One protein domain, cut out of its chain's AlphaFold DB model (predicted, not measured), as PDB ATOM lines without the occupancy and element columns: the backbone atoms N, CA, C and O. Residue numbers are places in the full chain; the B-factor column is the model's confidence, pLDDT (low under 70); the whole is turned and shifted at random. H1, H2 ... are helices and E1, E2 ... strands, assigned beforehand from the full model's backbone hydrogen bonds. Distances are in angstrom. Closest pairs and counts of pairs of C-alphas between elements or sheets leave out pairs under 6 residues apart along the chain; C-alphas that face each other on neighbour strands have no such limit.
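AT A GLANCE: This is residues 22 to 98 of the 121 residues of an uncharacterized protein of Bauldia litoralis (UniProt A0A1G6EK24). A strongly twisted wall of three strands has its helices over one face and the other face bare: the long helix H3 runs slantwise over E1, E3 and E2, and the shorter H1 packs on the same face, over E1 and E3. The very short H2 follows E1 and only grazes the sheet. The printed part has 77 residues, with three named helices and three named strands in the order H1, E1, H2, H3, E2, E3; the sheet's order is E1, E3, E2, all antiparallel, and the class is mixed, helices and strands. The whole is compact, with a radius of gyration of the C-alphas of 12.8 A and spans of 37 by 26 by 18 A.

IN THESE COORDINATES: In the sheet, E1 is residues 36 to 42, 17.5 A long; E3 is residues 90 to 97, 22.7 A, and its last C-alpha, 97, is at (-50.602, 34.198, -40.927); E2 is residues 79 to 87, 24.5 A. H3, residues 57 to 75, is 26.9 A long and begins with C-alpha 57 at (-42.023, 24.611, -14.712). H1, residues 22 to 30, is 12.5 A long and begins with C-alpha 22 at (-53.447, 35.364, -25.342). H2, residues 44 to 47, measures 5.0 A.

HOW THE PARTS SIT: E3 is the inner strand and E1 and E2 are edge strands. E1 and E3 are antiparallel at 158 degrees, with N 37 and O 95 at 2.9 A and N 93 and O 40 at 2.8 A, within hydrogen-bond range. E2 and E3, a hairpin, are antiparallel at 160 degrees, with N 82 and O 94 at 2.8 A. H3 is on the sheet at a height of 10.2 A, slantwise to the strands, at 40 degrees to E1 on the local plane; its closest C-alphas to E2 are those of Ala 74 and Met 80, 5.7 A. H1 is on the sheet at a height of 10.1 A and runs along the strands, only just, at 28 degrees to E3 on the local plane. H1 and H3 form two layers with the sheet, the helices on one face of it. They are close but not clearly touching, with the C-alphas of Leu 24 and Leu 66 closest at 7.5 A, at a shallow tilt of 29 degrees, the same way. H2 and H3 are close but not clearly touching, with the C-alphas of Asp 47 and Arg 60 closest at 7.0 A; H1 and H2 are apart. E1, H2, H3 and E2 form a split strand-helix-strand unit, two strands running the same way with E3 between them and helices linking them, and its crossover is right-handed. In H1 and H3 every O i to N i+4 pair is within hydrogen-bond range; H2 is too short for such a pair.

THE WHOLE: The C-alphas farthest apart are those of Glu 32 and Ser 51, 37.9 A. The printed part has no cut and no long link; the link from H2 to H3 is short, and the others are tight. Mean pLDDT of the printed part is 85.5, and residues 50 to 55 are under 70.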
ATOM      1  N   ASN A  22     -52.522  34.273 -25.043       86.88
ATOM      2  CA  ASN A  22     -53.447  35.364 -25.342       86.88
ATOM      3  C   ASN A  22     -52.827  36.302 -26.371       86.88
ATOM      4  O   ASN A  22     -53.473  36.602 -27.366       86.88
ATOM      5  N   GLY A  23     -51.538  36.626 -26.219       87.62
ATOM      6  CA  GLY A  23     -50.813  37.418 -27.214       87.62
ATOM      7  C   GLY A  23     -50.817  36.785 -28.612       87.62
ATOM      8  O   GLY A  23     -50.851  37.496 -29.610       87.62
ATOM      9  N   LEU A  24     -50.838  35.449 -28.704       88.75
ATOM     10  CA  LEU A  24     -51.018  34.761 -29.986       88.75
ATOM     11  C   LEU A  24     -52.427  34.957 -30.566       88.75
ATOM     12  O   LEU A  24     -52.561  35.101 -31.777       88.75
ATOM     13  N   VAL A  25     -53.468  34.911 -29.731       89.81
ATOM     14  CA  VAL A  25     -54.856  35.102 -30.179       89.81
ATOM     15  C   VAL A  25     -55.082  36.536 -30.635       89.81
ATOM     16  O   VAL A  25     -55.644  36.726 -31.707       89.81
ATOM     17  N   ASP A  26     -54.602  37.514 -29.870       88.75
ATOM     18  CA  ASP A  26     -54.701  38.930 -30.231       88.75
ATOM     19  C   ASP A  26     -53.996  39.178 -31.570       88.75
ATOM     20  O   ASP A  26     -54.593  39.704 -32.508       88.75
ATOM     21  N   TRP A  27     -52.774  38.654 -31.729       89.94
ATOM     22  CA  TRP A  27     -52.068  38.710 -33.007       89.94
ATOM     23  C   TRP A  27     -52.847  38.037 -34.146       89.94
ATOM     24  O   TRP A  27     -52.906  38.585 -35.237       89.94
ATOM     25  N   LEU A  28     -53.479  36.878 -33.929       88.94
ATOM     26  CA  LEU A  28     -54.266  36.201 -34.972       88.94
ATOM     27  C   LEU A  28     -55.462  37.024 -35.469       88.94
ATOM     28  O   LEU A  28     -55.862  36.852 -36.624       88.94
ATOM     29  N   VAL A  29     -56.056  37.840 -34.593       88.12
ATOM     30  CA  VAL A  29     -57.198  38.708 -34.910       88.12
ATOM     31  C   VAL A  29     -56.751  39.904 -35.744       88.12
ATOM     32  O   VAL A  29     -57.419  40.222 -36.727       88.12
ATOM     33  N   ASP A  30     -55.626  40.516 -35.380       85.75
ATOM     34  CA  ASP A  30     -55.152  41.757 -35.994       85.75
ATOM     35  C   ASP A  30     -54.270  41.532 -37.237       85.75
ATOM     36  O   ASP A  30     -54.190  42.404 -38.098       85.75
ATOM     37  N   ALA A  31     -53.605  40.377 -37.345       87.31
ATOM     38  CA  ALA A  31     -52.637  40.090 -38.402       87.31
ATOM     39  C   ALA A  31     -53.279  39.836 -39.774       87.31
ATOM     40  O   ALA A  31     -54.235  39.060 -39.917       87.31
ATOM     41  N   GLU A  32     -52.660  40.393 -40.812       87.25
ATOM     42  CA  GLU A  32     -53.007  40.166 -42.212       87.25
ATOM     43  C   GLU A  32     -52.302  38.928 -42.784       87.25
ATOM     44  O   GLU A  32     -51.328  38.408 -42.242       87.25
ATOM     45  N   ALA A  33     -52.794  38.409 -43.913       88.38
ATOM     46  CA  ALA A  33     -52.169  37.258 -44.563       88.38
ATOM     47  C   ALA A  33     -50.721  37.579 -44.986       88.38
ATOM     48  O   ALA A  33     -50.477  38.523 -45.733       88.38
ATOM     49  N   GLY A  34     -49.766  36.755 -44.552       87.75
ATOM     50  CA  GLY A  34     -48.330  36.971 -44.753       87.75
ATOM     51  C   GLY A  34     -47.617  37.624 -43.565       87.75
ATOM     52  O   GLY A  34     -46.392  37.495 -43.464       87.75
ATOM     53  N   ASP A  35     -48.350  38.237 -42.630       89.88
ATOM     54  CA  ASP A  35     -47.770  38.698 -41.371       89.88
ATOM     55  C   ASP A  35     -47.211  37.522 -40.584       89.88
ATOM     56  O   ASP A  35     -47.661  36.381 -40.699       89.88
ATOM     57  N   HIS A  36     -46.195  37.779 -39.775       89.94
ATOM     58  CA  HIS A  36     -45.492  36.716 -39.079       89.94
ATOM     59  C   HIS A  36     -45.054  37.155 -37.692       89.94
ATOM     60  O   HIS A  36     -44.717  38.312 -37.455       89.94
ATOM     61  N   VAL A  37     -45.038  36.195 -36.771       90.06
ATOM     62  CA  VAL A  37     -44.645  36.406 -35.381       90.06
ATOM     63  C   VAL A  37     -43.707  35.289 -34.930       90.06
ATOM     64  O   VAL A  37     -43.935  34.114 -35.228       90.06
ATOM     65  N   ILE A  38     -42.629  35.627 -34.214       90.94
ATOM     66  CA  ILE A  38     -41.799  34.617 -33.540       90.94
ATOM     67  C   ILE A  38     -42.514  34.252 -32.253       90.94
ATOM     68  O   ILE A  38     -42.586  35.077 -31.362       90.94
ATOM     69  N   TYR A  39     -42.973  33.017 -32.095       89.00
ATOM     70  CA  TYR A  39     -43.546  32.581 -30.817       89.00
ATOM     71  C   TYR A  39     -42.505  31.967 -29.876       89.00
ATOM     72  O   TYR A  39     -42.753  31.831 -28.680       89.00
ATOM     73  N   PHE A  40     -41.334  31.579 -30.392       87.94
ATOM     74  CA  PHE A  40     -40.263  31.023 -29.571       87.94
ATOM     75  C   PHE A  40     -38.885  31.114 -30.242       87.94
ATOM     76  O   PHE A  40     -38.762  30.963 -31.458       87.94
ATOM     77  N   ARG A  41     -37.829  31.289 -29.437       88.38
ATOM     78  CA  ARG A  41     -36.426  31.123 -29.841       88.38
ATOM     79  C   ARG A  41     -35.738  30.148 -28.894       88.38
ATOM     80  O   ARG A  41     -35.826  30.316 -27.681       88.38
ATOM     81  N   GLY A  42     -35.038  29.168 -29.451       85.75
ATOM     82  CA  GLY A  42     -34.318  28.147 -28.695       85.75
ATOM     83  C   GLY A  42     -34.439  26.784 -29.358       85.75
ATOM     84  O   GLY A  42     -34.512  26.683 -30.584       85.75
ATOM     85  N   HIS A  43     -34.499  25.729 -28.552       84.00
ATOM     86  CA  HIS A  43     -34.614  24.358 -29.020       84.00
ATOM     87  C   HIS A  43     -35.921  23.740 -28.512       84.00
ATOM     88  O   HIS A  43     -35.937  22.964 -27.558       84.00
ATOM     89  N   LEU A  44     -37.033  24.045 -29.196       78.12
ATOM     90  CA  LEU A  44     -38.404  23.803 -28.713       78.12
ATOM     91  C   LEU A  44     -38.650  22.372 -28.215       78.12
ATOM     92  O   LEU A  44     -39.369  22.179 -27.239       78.12
ATOM     93  N   ALA A  45     -38.058  21.365 -28.862       78.06
ATOM     94  CA  ALA A  45     -38.189  19.973 -28.437       78.06
ATOM     95  C   ALA A  45     -37.542  19.703 -27.065       78.06
ATOM     96  O   ALA A  45     -38.122  18.995 -26.253       78.06
ATOM     97  N   LEU A  46     -36.378  20.302 -26.794       76.00
ATOM     98  CA  LEU A  46     -35.654  20.150 -25.527       76.00
ATOM     99  C   LEU A  46     -36.258  21.044 -24.442       76.00
ATOM    100  O   LEU A  46     -36.433  20.605 -23.309       76.00
ATOM    101  N   ASP A  47     -36.652  22.264 -24.803       75.19
ATOM    102  CA  ASP A  47     -37.217  23.249 -23.874       75.19
ATOM    103  C   ASP A  47     -38.625  22.881 -23.375       75.19
ATOM    104  O   ASP A  47     -39.121  23.441 -22.396       75.19
ATOM    105  N   ARG A  48     -39.278  21.908 -24.024       74.88
ATOM    106  CA  ARG A  48     -40.552  21.319 -23.587       74.88
ATOM    107  C   ARG A  48     -40.384  20.067 -22.723       74.88
ATOM    108  O   ARG A  48     -41.367  19.641 -22.116       74.88
ATOM    109  N   CYS A  49     -39.193  19.472 -22.654       71.75
ATOM    110  CA  CYS A  49     -38.946  18.273 -21.857       71.75
ATOM    111  C   CYS A  49     -38.822  18.609 -20.367       71.75
ATOM    112  O   CYS A  49     -38.171  19.576 -19.980       71.75
ATOM    113  N   GLU A  50     -39.400  17.767 -19.512       59.47
ATOM    114  CA  GLU A  50     -39.274  17.894 -18.054       59.47
ATOM    115  C   GLU A  50     -37.838  17.662 -17.562       59.47
ATOM    116  O   GLU A  50     -37.403  18.282 -16.596       59.47
ATOM    117  N   SER A  51     -37.070  16.845 -18.289       63.75
ATOM    118  CA  SER A  51     -35.636  16.622 -18.077       63.75
ATOM    119  C   SER A  51     -34.743  17.771 -18.574       63.75
ATOM    120  O   SER A  51     -33.546  17.789 -18.277       63.75
ATOM    121  N   GLY A  52     -35.299  18.737 -19.317       60.47
ATOM    122  CA  GLY A  52     -34.601  19.935 -19.772       60.47
ATOM    123  C   GLY A  52     -34.357  20.880 -18.598       60.47
ATOM    124  O   GLY A  52     -35.252  21.608 -18.179       60.47
ATOM    125  N   ARG A  53     -33.135  20.870 -18.058       54.00
ATOM    126  CA  ARG A  53     -32.713  21.559 -16.818       54.00
ATOM    127  C   ARG A  53     -32.871  23.093 -16.781       54.00
ATOM    128  O   ARG A  53     -32.466  23.696 -15.796       54.00
ATOM    129  N   VAL A  54     -33.384  23.738 -17.828       57.00
ATOM    130  CA  VAL A  54     -33.137  25.172 -18.067       57.00
ATOM    131  C   VAL A  54     -34.354  26.068 -17.810       57.00
ATOM    132  O   VAL A  54     -34.168  27.256 -17.568       57.00
ATOM    133  N   ARG A  55     -35.587  25.539 -17.808       62.81
ATOM    134  CA  ARG A  55     -36.796  26.368 -17.636       62.81
ATOM    135  C   ARG A  55     -37.583  26.066 -16.374       62.81
ATOM    136  O   ARG A  55     -37.825  24.905 -16.038       62.81
ATOM    137  N   ASP A  56     -38.051  27.141 -15.743       76.88
ATOM    138  CA  ASP A  56     -39.040  27.091 -14.674       76.88
ATOM    139  C   ASP A  56     -40.287  26.306 -15.144       76.88
ATOM    140  O   ASP A  56     -40.738  26.489 -16.286       76.88
ATOM    141  N   PRO A  57     -40.873  25.419 -14.314       79.12
ATOM    142  CA  PRO A  57     -42.023  24.611 -14.712       79.12
ATOM    143  C   PRO A  57     -43.196  25.422 -15.279       79.12
ATOM    144  O   PRO A  57     -43.867  24.958 -16.204       79.12
ATOM    145  N   ARG A  58     -43.429  26.645 -14.785       79.88
ATOM    146  CA  ARG A  58     -44.511  27.516 -15.261       79.88
ATOM    147  C   ARG A  58     -44.213  28.082 -16.646       79.88
ATOM    148  O   ARG A  58     -45.109  28.192 -17.479       79.88
ATOM    149  N   GLU A  59     -42.965  28.446 -16.920       78.69
ATOM    150  CA  GLU A  59     -42.530  28.877 -18.254       78.69
ATOM    151  C   GLU A  59     -42.599  27.742 -19.271       78.69
ATOM    152  O   GLU A  59     -43.037  27.947 -20.404       78.69
ATOM    153  N   ARG A  60     -42.233  26.524 -18.858       83.75
ATOM    154  CA  ARG A  60     -42.374  25.326 -19.689       83.75
ATOM    155  C   ARG A  60     -43.837  25.054 -20.030       83.75
ATOM    156  O   ARG A  60     -44.151  24.823 -21.194       83.75
ATOM    157  N   GLN A  61     -44.739  25.112 -19.048       85.19
ATOM    158  CA  GLN A  61     -46.177  24.939 -19.287       85.19
ATOM    159  C   GLN A  61     -46.727  25.991 -20.257       85.19
ATOM    160  O   GLN A  61     -47.442  25.628 -21.190       85.19
ATOM    161  N   ARG A  62     -46.330  27.260 -20.100       84.38
ATOM    162  CA  ARG A  62     -46.698  28.339 -21.028       84.38
ATOM    163  C   ARG A  62     -46.199  28.082 -22.446       84.38
ATOM    164  O   ARG A  62     -46.974  28.189 -23.389       84.38
ATOM    165  N   LEU A  63     -44.944  27.662 -22.603       85.75
ATOM    166  CA  LEU A  63     -44.387  27.308 -23.910       85.75
ATOM    167  C   LEU A  63     -45.135  26.132 -24.556       85.75
ATOM    168  O   LEU A  63     -45.408  26.149 -25.754       85.75
ATOM    169  N   VAL A  64     -45.486  25.113 -23.768       88.00
ATOM    170  CA  VAL A  64     -46.276  23.971 -24.243       88.00
ATOM    171  C   VAL A  64     -47.672  24.415 -24.689       88.00
ATOM    172  O   VAL A  64     -48.123  23.969 -25.744       88.00
ATOM    173  N   GLY A  65     -48.346  25.273 -23.919       89.50
ATOM    174  CA  GLY A  65     -49.656  25.834 -24.263       89.50
ATOM    175  C   GLY A  65     -49.609  26.654 -25.550       89.50
ATOM    176  O   GLY A  65     -50.355  26.377 -26.491       89.50
ATOM    177  N   LEU A  66     -48.649  27.575 -25.646       90.12
ATOM    178  CA  LEU A  66     -48.437  28.415 -26.821       90.12
ATOM    179  C   LEU A  66     -48.154  27.581 -28.078       90.12
ATOM    180  O   LEU A  66     -48.831  27.740 -29.092       90.12
ATOM    181  N   ALA A  67     -47.223  26.626 -28.000       90.25
ATOM    182  CA  ALA A  67     -46.907  25.742 -29.120       90.25
ATOM    183  C   ALA A  67     -48.119  24.899 -29.551       90.25
ATOM    184  O   ALA A  67     -48.342  24.713 -30.745       90.25
ATOM    185  N   ARG A  68     -48.932  24.410 -28.603       92.19
ATOM    186  CA  ARG A  68     -50.175  23.687 -28.919       92.19
ATOM    187  C   ARG A  68     -51.179  24.568 -29.659       92.19
ATOM    188  O   ARG A  68     -51.780  24.087 -30.612       92.19
ATOM    189  N   ARG A  69     -51.340  25.835 -29.267       92.50
ATOM    190  CA  ARG A  69     -52.233  26.763 -29.975       92.50
ATOM    191  C   ARG A  69     -51.762  27.067 -31.388       92.50
ATOM    192  O   ARG A  69     -52.592  27.078 -32.288       92.50
ATOM    193  N   VAL A  70     -50.457  27.253 -31.599       93.31
ATOM    194  CA  VAL A  70     -49.907  27.435 -32.953       93.31
ATOM    195  C   VAL A  70     -50.231  26.227 -33.831       93.31
ATOM    196  O   VAL A  70     -50.687  26.403 -34.955       93.31
ATOM    197  N   MET A  71     -50.053  25.007 -33.316       93.81
ATOM    198  CA  MET A  71     -50.392  23.795 -34.068       93.81
ATOM    199  C   MET A  71     -51.896  23.689 -34.344       93.81
ATOM    200  O   MET A  71     -52.274  23.437 -35.479       93.81
ATOM    201  N   ALA A  72     -52.754  23.968 -33.360       93.75
ATOM    202  CA  ALA A  72     -54.203  23.965 -33.570       93.75
ATOM    203  C   ALA A  72     -54.647  25.011 -34.612       93.75
ATOM    204  O   ALA A  72     -55.508  24.738 -35.443       93.75
ATOM    205  N   ALA A  73     -54.040  26.201 -34.601       92.19
ATOM    206  CA  ALA A  73     -54.277  27.226 -35.611       92.19
ATOM    207  C   ALA A  73     -53.771  26.787 -36.998       92.19
ATOM    208  O   ALA A  73     -54.400  27.101 -38.008       92.19
ATOM    209  N   ALA A  74     -52.666  26.040 -37.058       94.44
ATOM    210  CA  ALA A  74     -52.160  25.462 -38.298       94.44
ATOM    211  C   ALA A  74     -53.112  24.399 -38.861       94.44
ATOM    212  O   ALA A  74     -53.427  24.437 -40.048       94.44
ATOM    213  N   ASP A  75     -53.643  23.523 -38.006       94.25
ATOM    214  CA  ASP A  75     -54.634  22.508 -38.382       94.25
ATOM    215  C   ASP A  75     -55.924  23.143 -38.935       94.25
ATOM    216  O   ASP A  75     -56.588  22.581 -39.802       94.25
ATOM    217  N   GLN A  76     -56.263  24.348 -38.468       92.50
ATOM    218  CA  GLN A  76     -57.385  25.154 -38.966       92.50
ATOM    219  C   GLN A  76     -57.040  25.998 -40.206       92.50
ATOM    220  O   GLN A  76     -57.891  26.734 -40.706       92.50
ATOM    221  N   GLY A  77     -55.802  25.936 -40.702       92.06
ATOM    222  CA  GLY A  77     -55.339  26.718 -41.849       92.06
ATOM    223  C   GLY A  77     -55.191  28.218 -41.576       92.06
ATOM    224  O   GLY A  77     -55.113  29.003 -42.521       92.06
ATOM    225  N   LEU A  78     -55.155  28.633 -40.306       93.44
ATOM    226  CA  LEU A  78     -55.012  30.033 -39.896       93.44
ATOM    227  C   LEU A  78     -53.557  30.499 -39.940       93.44
ATOM    228  O   LEU A  78     -53.295  31.674 -40.204       93.44
ATOM    229  N   VAL A  79     -52.609  29.589 -39.715       94.69
ATOM    230  CA  VAL A  79     -51.171  29.878 -39.773       94.69
ATOM    231  C   VAL A  79     -50.393  28.767 -40.461       94.69
ATOM    232  O   VAL A  79     -50.813  27.614 -40.489       94.69
ATOM    233  N   MET A  80     -49.212  29.110 -40.957       94.81
ATOM    234  CA  MET A  80     -48.171  28.175 -41.349       94.81
ATOM    235  C   MET A  80     -47.029  28.249 -40.324       94.81
ATOM    236  O   MET A  80     -46.394  29.300 -40.197       94.81
ATOM    237  N   PRO A  81     -46.755  27.172 -39.567       94.31
ATOM    238  CA  PRO A  81     -45.622  27.129 -38.657       94.31
ATOM    239  C   PRO A  81     -44.320  26.919 -39.438       94.31
ATOM    240  O   PRO A  81     -44.208  26.015 -40.263       94.31
ATOM    241  N   VAL A  82     -43.315  27.741 -39.147       94.12
ATOM    242  CA  VAL A  82     -41.998  27.718 -39.790       94.12
ATOM    243  C   VAL A  82     -40.906  27.651 -38.728       94.12
ATOM    244  O   VAL A  82     -40.966  28.329 -37.702       94.12
ATOM    245  N   GLN A  83     -39.871  26.854 -38.991       92.69
ATOM    246  CA  GLN A  83     -38.650  26.828 -38.194       92.69
ATOM    247  C   GLN A  83     -37.494  27.417 -39.005       92.69
ATOM    248  O   GLN A  83     -37.176  26.932 -40.089       92.69
ATOM    249  N   LYS A  84     -36.809  28.420 -38.451       91.38
ATOM    250  CA  LYS A  84     -35.576  28.981 -39.012       91.38
ATOM    251  C   LYS A  84     -34.409  28.686 -38.081       91.38
ATOM    252  O   LYS A  84     -34.333  29.235 -36.988       91.38
ATOM    253  N   ARG A  85     -33.477  27.835 -38.514       90.06
ATOM    254  CA  ARG A  85     -32.241  27.572 -37.759       90.06
ATOM    255  C   ARG A  85     -31.289  28.763 -37.898       90.06
ATOM    256  O   ARG A  85     -31.023  29.205 -39.011       90.06
ATOM    257  N   LEU A  86     -30.797  29.264 -36.769       87.88
ATOM    258  CA  LEU A  86     -29.774  30.314 -36.674       87.88
ATOM    259  C   LEU A  86     -28.407  29.740 -36.274       87.88
ATOM    260  O   LEU A  86     -27.376  30.323 -36.589       87.88
ATOM    261  N   GLY A  87     -28.398  28.584 -35.608       84.00
ATOM    262  CA  GLY A  87     -27.193  27.868 -35.207       84.00
ATOM    263  C   GLY A  87     -27.503  26.466 -34.686       84.00
ATOM    264  O   GLY A  87     -28.632  25.977 -34.779       84.00
ATOM    265  N   SER A  88     -26.493  25.803 -34.123       79.00
ATOM    266  CA  SER A  88     -26.586  24.402 -33.685       79.00
ATOM    267  C   SER A  88     -27.647  24.164 -32.601       79.00
ATOM    268  O   SER A  88     -28.269  23.108 -32.599       79.00
ATOM    269  N   HIS A  89     -27.908  25.162 -31.750       76.62
ATOM    270  CA  HIS A  89     -28.894  25.109 -30.656       76.62
ATOM    271  C   HIS A  89     -29.813  26.335 -30.624       76.62
ATOM    272  O   HIS A  89     -30.429  26.638 -29.607       76.62
ATOM    273  N   ASP A  90     -29.879  27.060 -31.737       81.19
ATOM    274  CA  ASP A  90     -30.623  28.306 -31.830       81.19
ATOM    275  C   ASP A  90     -31.499  28.260 -33.074       81.19
ATOM    276  O   ASP A  90     -31.010  28.183 -34.207       81.19
ATOM    277  N   ALA A  91     -32.807  28.238 -32.858       88.75
ATOM    278  CA  ALA A  91     -33.794  28.281 -33.914       88.75
ATOM    279  C   ALA A  91     -34.918  29.234 -33.524       88.75
ATOM    280  O   ALA A  91     -35.347  29.281 -32.371       88.75
ATOM    281  N   LEU A  92     -35.407  29.971 -34.513       90.62
ATOM    282  CA  LEU A  92     -36.643  30.722 -34.417       90.62
ATOM    283  C   LEU A  92     -37.793  29.823 -34.833       90.62
ATOM    284  O   LEU A  92     -37.729  29.144 -35.861       90.62
ATOM    285  N   TYR A  93     -38.853  29.879 -34.053       91.38
ATOM    286  CA  TYR A  93     -40.125  29.270 -34.360       91.38
ATOM    287  C   TYR A  93     -41.119  30.387 -34.640       91.38
ATOM    288  O   TYR A  93     -41.360  31.257 -33.801       91.38
ATOM    289  N   ILE A  94     -41.631  30.379 -35.861       92.50
ATOM    290  CA  ILE A  94     -42.361  31.480 -36.472       92.50
ATOM    291  C   ILE A  94     -43.745  30.957 -36.848       92.50
ATOM    292  O   ILE A  94     -43.864  29.864 -37.399       92.50
ATOM    293  N   ALA A  95     -44.790  31.719 -36.548       92.94
ATOM    294  CA  ALA A  95     -46.111  31.515 -37.123       92.94
ATOM    295  C   ALA A  95     -46.309  32.565 -38.217       92.94
ATOM    296  O   ALA A  95     -46.134  33.752 -37.958       92.94
ATOM    297  N   VAL A  96     -46.634  32.128 -39.432       92.81
ATOM    298  CA  VAL A  96     -46.973  33.012 -40.554       92.81
ATOM    299  C   VAL A  96     -48.479  32.956 -40.758       92.81
ATOM    300  O   VAL A  96     -49.032  31.870 -40.915       92.81
ATOM    301  N   ARG A  97     -49.160  34.095 -40.739       92.62
ATOM    302  CA  ARG A  97     -50.602  34.198 -40.927       92.62
ATOM    303  C   ARG A  97     -50.971  33.768 -42.344       92.62
ATOM    304  O   ARG A  97     -50.421  34.252 -43.330       92.62
ATOM    305  N   SER A  98     -51.905  32.834 -42.436       90.56
ATOM    306  CA  SER A  98     -52.491  32.359 -43.690       90.56
ATOM    307  C   SER A  98     -53.756  33.160 -44.025       90.56
ATOM    308  O   SER A  98     -54.320  33.825 -43.162       90.56
TER     309      SER A  98